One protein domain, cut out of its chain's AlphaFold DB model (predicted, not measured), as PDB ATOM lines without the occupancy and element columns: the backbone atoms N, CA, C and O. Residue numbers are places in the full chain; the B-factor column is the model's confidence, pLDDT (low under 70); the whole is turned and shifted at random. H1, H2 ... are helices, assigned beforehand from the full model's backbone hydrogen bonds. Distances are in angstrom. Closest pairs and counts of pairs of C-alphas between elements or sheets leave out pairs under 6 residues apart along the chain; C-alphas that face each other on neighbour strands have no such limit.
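AT A GLANCE: This is residues 2 to 83 of the 83 residues of an uncharacterized protein of Streptomyces cinnamoneus (UniProt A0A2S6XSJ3). A helical hairpin of H1 and H2 makes the body, and a long link leads from it to a third helix, H3, which sticks out alone with residues 61 to 83. The printed part has 82 residues with three named helices in the order H1, H2, H3 and no named strand: all helix. It is only just loose, close to extended, with a radius of gyration of the C-alphas of 17.5 A and spans of 47 by 35 by 20 A.

HOW THE PARTS SIT: Start with H1, residues 2 to 24, which touches H2, residues 30 to 47; their closest C-alphas, of His 15 and Ala 39, are 5.2 A apart. This hairpin runs opposite ways at a steep tilt of 37 degrees, only just steep. H3, residues 64 to 81, is apart from both. Every O i to N i+4 pair is within hydrogen-bond range in H2 and H3, and 18 of 19 in H1.

IN THESE COORDINATES: Find C-alpha 2 at (27.491, 15.899, -33.050); from there H1 runs 33.7 A. H2 spans 25.8 A, and H3 runs 26.3 A to C-alpha 81 at (45.865, 40.386, -5.939).

THE WHOLE: The printed part has no cut. The link H1 to H2 is tight; H2 to H3 is long, 16 residues. Look for pLDDT under 70 at residues 82 to 83.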
ATOM      1  N   ASP A   2      26.705  16.392 -31.906       85.50
ATOM      2  CA  ASP A   2      27.491  15.899 -33.050       85.50
ATOM      3  C   ASP A   2      27.677  16.920 -34.176       85.50
ATOM      4  O   ASP A   2      28.780  17.068 -34.684       85.50
ATOM      5  N   GLN A   3      26.647  17.707 -34.503       92.88
ATOM      6  CA  GLN A   3      26.771  18.762 -35.515       92.88
ATOM      7  C   GLN A   3      27.812  19.833 -35.142       92.88
ATOM      8  O   GLN A   3      28.550  20.283 -36.010       92.88
ATOM      9  N   ILE A   4      27.899  20.227 -33.866       93.06
ATOM     10  CA  ILE A   4      28.889  21.216 -33.409       93.06
ATOM     11  C   ILE A   4      30.296  20.632 -33.521       93.06
ATOM     12  O   ILE A   4      31.188  21.316 -34.007       93.06
ATOM     13  N   LYS A   5      30.480  19.357 -33.155       93.88
ATOM     14  CA  LYS A   5      31.766  18.663 -33.315       93.88
ATOM     15  C   LYS A   5      32.193  18.584 -34.781       93.88
ATOM     16  O   LYS A   5      33.361  18.799 -35.084       93.88
ATOM     17  N   THR A   6      31.257  18.310 -35.691       95.31
ATOM     18  CA  THR A   6      31.530  18.310 -37.136       95.31
ATOM     19  C   THR A   6      31.962  19.689 -37.622       95.31
ATOM     20  O   THR A   6      33.010  19.802 -38.246       95.31
ATOM     21  N   LEU A   7      31.220  20.744 -37.270       95.44
ATOM     22  CA  LEU A   7      31.570  22.116 -37.650       95.44
ATOM     23  C   LEU A   7      32.915  22.552 -37.053       95.44
ATOM     24  O   LEU A   7      33.723  23.170 -37.736       95.44
ATOM     25  N   ALA A   8      33.188  22.200 -35.795       95.06
ATOM     26  CA  ALA A   8      34.467  22.470 -35.149       95.06
ATOM     27  C   ALA A   8      35.628  21.788 -35.886       95.06
ATOM     28  O   ALA A   8      36.657  22.417 -36.121       95.06
ATOM     29  N   ARG A   9      35.446  20.532 -36.308       95.50
ATOM     30  CA  ARG A   9      36.435  19.793 -37.103       95.50
ATOM     31  C   ARG A   9      36.696  20.462 -38.452       95.50
ATOM     32  O   ARG A   9      37.850  20.596 -38.838       95.50
ATOM     33  N   GLU A  10      35.647  20.896 -39.144       96.38
ATOM     34  CA  GLU A  10      35.770  21.606 -40.423       96.38
ATOM     35  C   GLU A  10      36.538  22.925 -40.263       96.38
ATOM     36  O   GLU A  10      37.469  23.195 -41.017       96.38
ATOM     37  N   VAL A  11      36.212  23.718 -39.236       96.00
ATOM     38  CA  VAL A  11      36.913  24.981 -38.951       96.00
ATOM     39  C   VAL A  11      38.387  24.745 -38.623       96.00
ATOM     40  O   VAL A  11      39.245  25.464 -39.132       96.00
ATOM     41  N   LEU A  12      38.704  23.739 -37.804       96.25
ATOM     42  CA  LEU A  12      40.091  23.419 -37.454       96.25
ATOM     43  C   LEU A  12      40.883  22.858 -38.639       96.25
ATOM     44  O   LEU A  12      42.081  23.111 -38.735       96.25
ATOM     45  N   ALA A  13      40.240  22.129 -39.553       96.50
ATOM     46  CA  ALA A  13      40.874  21.704 -40.798       96.50
ATOM     47  C   ALA A  13      41.262  22.916 -41.658       96.50
ATOM     48  O   ALA A  13      42.414  23.024 -42.064       96.50
ATOM     49  N   ILE A  14      40.345  23.876 -41.832       96.62
ATOM     50  CA  ILE A  14      40.623  25.124 -42.560       96.62
ATOM     51  C   ILE A  14      41.737  25.924 -41.876       96.62
ATOM     52  O   ILE A  14      42.612  26.454 -42.553       96.62
ATOM     53  N   HIS A  15      41.735  26.010 -40.541       96.38
ATOM     54  CA  HIS A  15      42.806  26.691 -39.806       96.38
ATOM     55  C   HIS A  15      44.177  26.074 -40.102       96.38
ATOM     56  O   HIS A  15      45.098  26.812 -40.428       96.38
ATOM     57  N   ARG A  16      44.295  24.741 -40.088       95.06
ATOM     58  CA  ARG A  16      45.545  24.039 -40.433       95.06
ATOM     59  C   ARG A  16      45.979  24.286 -41.873       95.06
ATOM     60  O   ARG A  16      47.151  24.550 -42.099       95.06
ATOM     61  N   GLU A  17      45.045  24.252 -42.822       95.44
ATOM     62  CA  GLU A  17      45.340  24.571 -44.226       95.44
ATOM     63  C   GLU A  17      45.877  26.001 -44.379       95.44
ATOM     64  O   GLU A  17      46.827  26.230 -45.125       95.44
ATOM     65  N   VAL A  18      45.302  26.966 -43.653       94.00
ATOM     66  CA  VAL A  18      45.785  28.354 -43.646       94.00
ATOM     67  C   VAL A  18      47.156  28.459 -42.974       94.00
ATOM     68  O   VAL A  18      48.001  29.185 -43.489       94.00
ATOM     69  N   GLU A  19      47.404  27.743 -41.875       92.62
ATOM     70  CA  GLU A  19      48.715  27.712 -41.210       92.62
ATOM     71  C   GLU A  19      49.808  27.129 -42.115       92.62
ATOM     72  O   GLU A  19      50.887  27.703 -42.199       92.62
ATOM     73  N   GLU A  20      49.536  26.041 -42.836       92.44
ATOM     74  CA  GLU A  20      50.481  25.484 -43.814       92.44
ATOM     75  C   GLU A  20      50.701  26.464 -44.976       92.44
ATOM     76  O   GLU A  20      51.833  26.789 -45.337       92.44
ATOM     77  N   TRP A  21      49.617  27.020 -45.523       91.75
ATOM     78  CA  TRP A  21      49.692  27.977 -46.624       91.75
ATOM     79  C   TRP A  21      50.471  29.249 -46.261       91.75
ATOM     80  O   TRP A  21      51.226  29.754 -47.095       91.75
ATOM     81  N   ARG A  22      50.310  29.768 -45.035       90.94
ATOM     82  CA  ARG A  22      50.966  31.009 -44.597       90.94
ATOM     83  C   ARG A  22      52.488  30.854 -44.515       90.94
ATOM     84  O   ARG A  22      53.190  31.839 -44.714       90.94
ATOM     85  N   GLU A  23      52.987  29.656 -44.196       83.19
ATOM     86  CA  GLU A  23      54.429  29.381 -44.114       83.19
ATOM     87  C   GLU A  23      55.077  29.408 -45.503       83.19
ATOM     88  O   GLU A  23      56.190  29.914 -45.657       83.19
ATOM     89  N   ASP A  24      54.351  28.943 -46.521       83.31
ATOM     90  CA  ASP A  24      54.835  28.876 -47.901       83.31
ATOM     91  C   ASP A  24      54.596  30.170 -48.703       83.31
ATOM     92  O   ASP A  24      55.295  30.439 -49.685       83.31
ATOM     93  N   HIS A  25      53.599  30.972 -48.321       75.38
ATOM     94  CA  HIS A  25      53.138  32.128 -49.090       75.38
ATOM     95  C   HIS A  25      52.835  33.315 -48.169       75.38
ATOM     96  O   HIS A  25      51.679  33.531 -47.817       75.38
ATOM     97  N   ASP A  26      53.846  34.127 -47.837       77.38
ATOM     98  CA  ASP A  26      53.673  35.438 -47.185       77.38
ATOM     99  C   ASP A  26      53.906  36.589 -48.191       77.38
ATOM    100  O   ASP A  26      55.043  37.016 -48.419       77.38
ATOM    101  N   PRO A  27      52.845  37.102 -48.842       79.44
ATOM    102  CA  PRO A  27      52.912  38.261 -49.718       79.44
ATOM    103  C   PRO A  27      52.880  39.599 -48.956       79.44
ATOM    104  O   PRO A  27      52.952  40.646 -49.600       79.44
ATOM    105  N   GLY A  28      52.703  39.604 -47.625       83.88
ATOM    106  CA  GLY A  28      52.566  40.821 -46.816       83.88
ATOM    107  C   GLY A  28      51.358  41.701 -47.171       83.88
ATOM    108  O   GLY A  28      51.371  42.906 -46.908       83.88
ATOM    109  N   SER A  29      50.326  41.138 -47.813       89.94
ATOM    110  CA  SER A  29      49.137  41.884 -48.244       89.94
ATOM    111  C   SER A  29      48.084  41.989 -47.135       89.94
ATOM    112  O   SER A  29      48.037  41.177 -46.210       89.94
ATOM    113  N   GLN A  30      47.193  42.980 -47.224       92.25
ATOM    114  CA  GLN A  30      46.115  43.143 -46.237       92.25
ATOM    115  C   GLN A  30      45.129  41.971 -46.253       92.25
ATOM    116  O   GLN A  30      44.646  41.551 -45.201       92.25
ATOM    117  N   GLU A  31      44.842  41.428 -47.430       90.25
ATOM    118  CA  GLU A  31      43.982  40.261 -47.616       90.25
ATOM    119  C   GLU A  31      44.592  39.030 -46.950       90.25
ATOM    120  O   GLU A  31      43.884  38.291 -46.269       90.25
ATOM    121  N   TRP A  32      45.911  38.862 -47.081       92.06
ATOM    122  CA  TRP A  32      46.648  37.797 -46.415       92.06
ATOM    123  C   TRP A  32      46.526  37.896 -44.892       92.06
ATOM    124  O   TRP A  32      46.057  36.956 -44.253       92.06
ATOM    125  N   TYR A  33      46.835  39.064 -44.312       93.38
ATOM    126  CA  TYR A  33      46.712  39.273 -42.862       93.38
ATOM    127  C   TYR A  33      45.278  39.064 -42.370       93.38
ATOM    128  O   TYR A  33      45.062  38.519 -41.288       93.38
ATOM    129  N   THR A  34      44.291  39.484 -43.164       94.88
ATOM    130  CA  THR A  34      42.873  39.303 -42.839       94.88
ATOM    131  C   THR A  34      42.510  37.823 -42.778       94.88
ATOM    132  O   THR A  34      41.854  37.408 -41.824       94.88
ATOM    133  N   LEU A  35      42.943  37.028 -43.761       93.69
ATOM    134  CA  LEU A  35      42.666  35.595 -43.809       93.69
ATOM    135  C   LEU A  35      43.307  34.858 -42.628       93.69
ATOM    136  O   LEU A  35      42.608  34.127 -41.928       93.69
ATOM    137  N   VAL A  36      44.595  35.105 -42.368       94.44
ATOM    138  CA  VAL A  36      45.325  34.486 -41.248       94.44
ATOM    139  C   VAL A  36      44.663  34.841 -39.916       94.44
ATOM    140  O   VAL A  36      44.349  33.962 -39.116       94.44
ATOM    141  N   ASN A  37      44.349  36.120 -39.697       95.62
ATOM    142  CA  ASN A  37      43.713  36.558 -38.458       95.62
ATOM    143  C   ASN A  37      42.295  35.983 -38.289       95.62
ATOM    144  O   ASN A  37      41.899  35.635 -37.178       95.62
ATOM    145  N   LEU A  38      41.517  35.868 -39.371       96.75
ATOM    146  CA  LEU A  38      40.189  35.258 -39.314       96.75
ATOM    147  C   LEU A  38      40.275  33.775 -38.935       96.75
ATOM    148  O   LEU A  38      39.505  33.325 -38.085       96.75
ATOM    149  N   ALA A  39      41.214  33.041 -39.536       96.00
ATOM    150  CA  ALA A  39      41.451  31.637 -39.224       96.00
ATOM    151  C   ALA A  39      41.855  31.457 -37.749       96.00
ATOM    152  O   ALA A  39      41.269  30.630 -37.048       96.00
ATOM    153  N   ASP A  40      42.768  32.290 -37.245       96.00
ATOM    154  CA  ASP A  40      43.206  32.266 -35.845       96.00
ATOM    155  C   ASP A  40      42.074  32.570 -34.859       96.00
ATOM    156  O   ASP A  40      41.921  31.897 -33.835       96.00
ATOM    157  N   VAL A  41      41.256  33.586 -35.146       97.31
ATOM    158  CA  VAL A  41      40.105  33.927 -34.301       97.31
ATOM    159  C   VAL A  41      39.089  32.787 -34.295       97.31
ATOM    160  O   VAL A  41      38.581  32.436 -33.228       97.31
ATOM    161  N   ALA A  42      38.820  32.173 -35.450       95.75
ATOM    162  CA  ALA A  42      37.916  31.035 -35.544       95.75
ATOM    163  C   ALA A  42      38.419  29.845 -34.711       95.75
ATOM    164  O   ALA A  42      37.661  29.312 -33.901       95.75
ATOM    165  N   ALA A  43      39.703  29.488 -34.819       94.88
ATOM    166  CA  ALA A  43      40.299  28.413 -34.026       94.88
ATOM    167  C   ALA A  43      40.198  28.684 -32.515       94.88
ATOM    168  O   ALA A  43      39.797  27.809 -31.746       94.88
ATOM    169  N   ARG A  44      40.472  29.919 -32.073       94.81
ATOM    170  CA  ARG A  44      40.332  30.312 -30.658       94.81
ATOM    171  C   ARG A  44      38.900  30.178 -30.147       94.81
ATOM    172  O   ARG A  44      38.708  29.755 -29.011       94.81
ATOM    173  N   LEU A  45      37.906  30.522 -30.965       94.19
ATOM    174  CA  LEU A  45      36.498  30.351 -30.604       94.19
ATOM    175  C   LEU A  45      36.128  28.874 -30.454       94.19
ATOM    176  O   LEU A  45      35.382  28.538 -29.538       94.19
ATOM    177  N   ILE A  46      36.678  27.994 -31.298       94.00
ATOM    178  CA  ILE A  46      36.495  26.547 -31.146       94.00
ATOM    179  C   ILE A  46      37.105  26.061 -29.829       94.00
ATOM    180  O   ILE A  46      36.417  25.393 -29.066       94.00
ATOM    181  N   PHE A  47      38.341  26.445 -29.498       90.62
ATOM    182  CA  PHE A  47      38.980  26.034 -28.237       90.62
ATOM    183  C   PHE A  47      38.361  26.655 -26.976       90.62
ATOM    184  O   PHE A  47      38.626  26.184 -25.872       90.62
ATOM    185  N   ALA A  48      37.522  27.683 -27.118       91.06
ATOM    186  CA  ALA A  48      36.723  28.231 -26.025       91.06
ATOM    187  C   ALA A  48      35.429  27.436 -25.758       91.06
ATOM    188  O   ALA A  48      34.736  27.713 -24.775       91.06
ATOM    189  N   LEU A  49      35.071  26.478 -26.622       89.94
ATOM    190  CA  LEU A  49      33.913  25.615 -26.408       89.94
ATOM    191  C   LEU A  49      34.128  24.682 -25.202       89.94
ATOM    192  O   LEU A  49      35.262  24.302 -24.903       89.94
ATOM    193  N   PRO A  50      33.042  24.249 -24.532       90.38
ATOM    194  CA  PRO A  50      33.115  23.172 -23.549       90.38
ATOM    195  C   PRO A  50      33.753  21.912 -24.147       90.38
ATOM    196  O   PRO A  50      33.508  21.584 -25.311       90.38
ATOM    197  N   VAL A  51      34.525  21.174 -23.342       89.00
ATOM    198  CA  VAL A  51      35.278  19.982 -23.784       89.00
ATOM    199  C   VAL A  51      34.366  18.938 -24.434       89.00
ATOM    200  O   VAL A  51      34.749  18.292 -25.404       89.00
ATOM    201  N   GLU A  52      33.123  18.811 -23.971       89.81
ATOM    202  CA  GLU A  52      32.138  17.868 -24.509       89.81
ATOM    203  C   GLU A  52      31.696  18.211 -25.941       89.81
ATOM    204  O   GLU A  52      31.132  17.366 -26.641       89.81
ATOM    205  N   MET A  53      31.927  19.454 -26.374       90.62
ATOM    206  CA  MET A  53      31.607  19.967 -27.707       90.62
ATOM    207  C   MET A  53      32.812  19.983 -28.653       90.62
ATOM    208  O   MET A  53      32.621  20.231 -29.844       90.62
ATOM    209  N   LEU A  54      34.019  19.698 -28.156       91.50
ATOM    210  CA  LEU A  54      35.211  19.586 -28.991       91.50
ATOM    211  C   LEU A  54      35.224  18.257 -29.769       91.50
ATOM    212  O   LEU A  54      34.661  17.252 -29.306       91.50
ATOM    213  N   PRO A  55      35.859  18.224 -30.956       91.44
ATOM    214  CA  PRO A  55      36.198  16.970 -31.618       91.44
ATOM    215  C   PRO A  55      37.099  16.124 -30.710       91.44
ATOM    216  O   PRO A  55      37.945  16.658 -29.997       91.44
ATOM    217  N   GLU A  56      36.914  14.804 -30.720       90.31
ATOM    218  CA  GLU A  56      37.594  13.890 -29.787       90.31
ATOM    219  C   GLU A  56      39.116  13.923 -29.942       90.31
ATOM    220  O   GLU A  56      39.837  13.850 -28.952       90.31
ATOM    221  N   GLU A  57      39.597  14.100 -31.170       88.19
ATOM    222  CA  GLU A  57      41.014  14.241 -31.497       88.19
ATOM    223  C   GLU A  57      41.674  15.496 -30.893       88.19
ATOM    224  O   GLU A  57      42.888  15.510 -30.698       88.19
ATOM    225  N   GLU A  58      40.886  16.520 -30.549       88.12
ATOM    226  CA  GLU A  58      41.367  17.760 -29.922       88.12
ATOM    227  C   GLU A  58      41.296  17.709 -28.394       88.12
ATOM    228  O   GLU A  58      41.858  18.567 -27.705       88.12
ATOM    229  N   VAL A  59      40.588  16.722 -27.834       86.06
ATOM    230  CA  VAL A  59      40.466  16.570 -26.385       86.06
ATOM    231  C   VAL A  59      41.787  16.046 -25.837       86.06
ATOM    232  O   VAL A  59      42.068  14.847 -25.802       86.06
ATOM    233  N   ARG A  60      42.617  16.968 -25.352       80.94
ATOM    234  CA  ARG A  60      43.844  16.627 -24.636       80.94
ATOM    235  C   ARG A  60      43.539  16.413 -23.161       80.94
ATOM    236  O   ARG A  60      43.023  17.308 -22.500       80.94
ATOM    237  N   THR A  61      43.938  15.263 -22.620       77.56
ATOM    238  CA  THR A  61      43.989  15.068 -21.165       77.56
ATOM    239  C   THR A  61      45.284  15.692 -20.637       77.56
ATOM    240  O   THR A  61      46.361  15.208 -20.998       77.56
ATOM    241  N   PRO A  62      45.224  16.756 -19.813       76.94
ATOM    242  CA  PRO A  62      46.416  17.323 -19.195       76.94
ATOM    243  C   PRO A  62      47.096  16.280 -18.307       76.94
ATOM    244  O   PRO A  62      46.429  15.474 -17.651       76.94
ATOM    245  N   ASN A  63      48.426  16.280 -18.277       83.50
ATOM    246  CA  ASN A  63      49.150  15.376 -17.384       83.50
ATOM    247  C   ASN A  63      49.112  15.907 -15.929       83.50
ATOM    248  O   ASN A  63      48.906  17.103 -15.712       83.50
ATOM    249  N   PRO A  64      49.354  15.059 -14.910       88.19
ATOM    250  CA  PRO A  64      49.309  15.479 -13.506       88.19
ATOM    251  C   PRO A  64      50.218  16.667 -13.158       88.19
ATOM    252  O   PRO A  64      49.891  17.457 -12.278       88.19
ATOM    253  N   ARG A  65      51.351  16.815 -13.853       89.62
ATOM    254  CA  ARG A  65      52.297  17.915 -13.628       89.62
ATOM    255  C   ARG A  65      51.752  19.249 -14.135       89.62
ATOM    256  O   ARG A  65      52.008  20.276 -13.522       89.62
ATOM    257  N   GLU A  66      51.002  19.252 -15.226       84.00
ATOM    258  CA  GLU A  66      50.376  20.472 -15.747       84.00
ATOM    259  C   GLU A  66      49.305  21.009 -14.796       84.00
ATOM    260  O   GLU A  66      49.222  22.220 -14.611       84.00
ATOM    261  N   TYR A  67      48.553  20.123 -14.133       85.75
ATOM    262  CA  TYR A  67      47.635  20.524 -13.063       85.75
ATOM    263  C   TYR A  67      48.377  21.174 -11.891       85.75
ATOM    264  O   TYR A  67      47.977  22.240 -11.442       85.75
ATOM    265  N   GLN A  68      49.499  20.588 -11.457       89.06
ATOM    266  CA  GLN A  68      50.320  21.161 -10.381       89.06
ATOM    267  C   GLN A  68      50.823  22.568 -10.728       89.06
ATOM    268  O   GLN A  68      50.727  23.475  -9.910       89.06
ATOM    269  N   VAL A  69      51.302  22.774 -11.959       91.19
ATOM    270  CA  VAL A  69      51.770  24.092 -12.417       91.19
ATOM    271  C   VAL A  69      50.626  25.112 -12.464       91.19
ATOM    272  O   VAL A  69      50.824  26.275 -12.117       91.19
ATOM    273  N   LEU A  70      49.426  24.694 -12.877       88.50
ATOM    274  CA  LEU A  70      48.238  25.552 -12.861       88.50
ATOM    275  C   LEU A  70      47.833  25.943 -11.433       88.50
ATOM    276  O   LEU A  70      47.556  27.117 -11.192       88.50
ATOM    277  N   ASP A  71      47.850  25.005 -10.485       91.25
ATOM    278  CA  ASP A  71      47.551  25.278  -9.073       91.25
ATOM    279  C   ASP A  71      48.570  26.247  -8.450       91.25
ATOM    280  O   ASP A  71      48.199  27.183  -7.731       91.25
ATOM    281  N   GLU A  72      49.857  26.070  -8.765       92.88
ATOM    282  CA  GLU A  72      50.929  26.981  -8.351       92.88
ATOM    283  C   GLU A  72      50.717  28.392  -8.926       92.88
ATOM    284  O   GLU A  72      50.799  29.382  -8.193       92.88
ATOM    285  N   LEU A  73      50.374  28.498 -10.216       92.19
ATOM    286  CA  LEU A  73      50.084  29.775 -10.872       92.19
ATOM    287  C   LEU A  73      48.867  30.474 -10.250       92.19
ATOM    288  O   LEU A  73      48.916  31.674  -9.986       92.19
ATOM    289  N   MET A  74      47.784  29.738  -9.998       93.12
ATOM    290  CA  MET A  74      46.563  30.291  -9.405       93.12
ATOM    291  C   MET A  74      46.799  30.777  -7.973       93.12
ATOM    292  O   MET A  74      46.307  31.842  -7.595       93.12
ATOM    293  N   THR A  75      47.595  30.041  -7.193       95.19
ATOM    294  CA  THR A  75      48.043  30.476  -5.862       95.19
ATOM    295  C   THR A  75      48.802  31.800  -5.952       95.19
ATOM    296  O   THR A  75      48.439  32.764  -5.278       95.19
ATOM    297  N   ALA A  76      49.789  31.886  -6.846       92.00
ATOM    298  CA  ALA A  76      50.601  33.087  -7.019       92.00
ATOM    299  C   ALA A  76      49.776  34.313  -7.461       92.00
ATOM    300  O   ALA A  76      49.991  35.418  -6.960       92.00
ATOM    301  N   LEU A  77      48.807  34.130  -8.366       91.69
ATOM    302  CA  LEU A  77      47.914  35.205  -8.815       91.69
ATOM    303  C   LEU A  77      47.000  35.710  -7.688       91.69
ATOM    304  O   LEU A  77      46.823  36.921  -7.542       91.69
ATOM    305  N   ASN A  78      46.464  34.809  -6.861       92.25
ATOM    306  CA  ASN A  78      45.633  35.179  -5.712       92.25
ATOM    307  C   ASN A  78      46.428  35.932  -4.636       92.25
ATOM    308  O   ASN A  78      45.932  36.896  -4.053       92.25
ATOM    309  N   GLU A  79      47.671  35.525  -4.381       89.88
ATOM    310  CA  GLU A  79      48.554  36.221  -3.440       89.88
ATOM    311  C   GLU A  79      48.977  37.605  -3.946       89.88
ATOM    312  O   GLU A  79      49.114  38.536  -3.149       89.88
ATOM    313  N   ALA A  80      49.163  37.762  -5.260       80.19
ATOM    314  CA  ALA A  80      49.494  39.042  -5.879       80.19
ATOM    315  C   ALA A  80      48.316  40.033  -5.870       80.19
ATOM    316  O   ALA A  80      48.547  41.231  -5.749       80.19
ATOM    317  N   GLY A  81      47.072  39.550  -5.971       73.75
ATOM    318  CA  GLY A  81      45.865  40.386  -5.939       73.75
ATOM    319  C   GLY A  81      45.437  40.870  -4.546       73.75
ATOM    320  O   GLY A  81      44.650  41.804  -4.449       73.75
ATOM    321  N   ASN A  82      45.952  40.259  -3.473       60.06
ATOM    322  CA  ASN A  82      45.671  40.624  -2.074       60.06
ATOM    323  C   ASN A  82      46.709  41.595  -1.463       60.06
ATOM    324  O   ASN A  82      46.762  41.751  -0.239       60.06
ATOM    325  N   ARG A  83      47.545  42.226  -2.294       53.44
ATOM    326  CA  ARG A  83      48.500  43.279  -1.911       53.44
ATOM    327  C   ARG A  83      48.084  44.615  -2.506       53.44
ATOM    328  O   ARG A  83      48.305  45.631  -1.813       53.44
TER     329      ARG A  83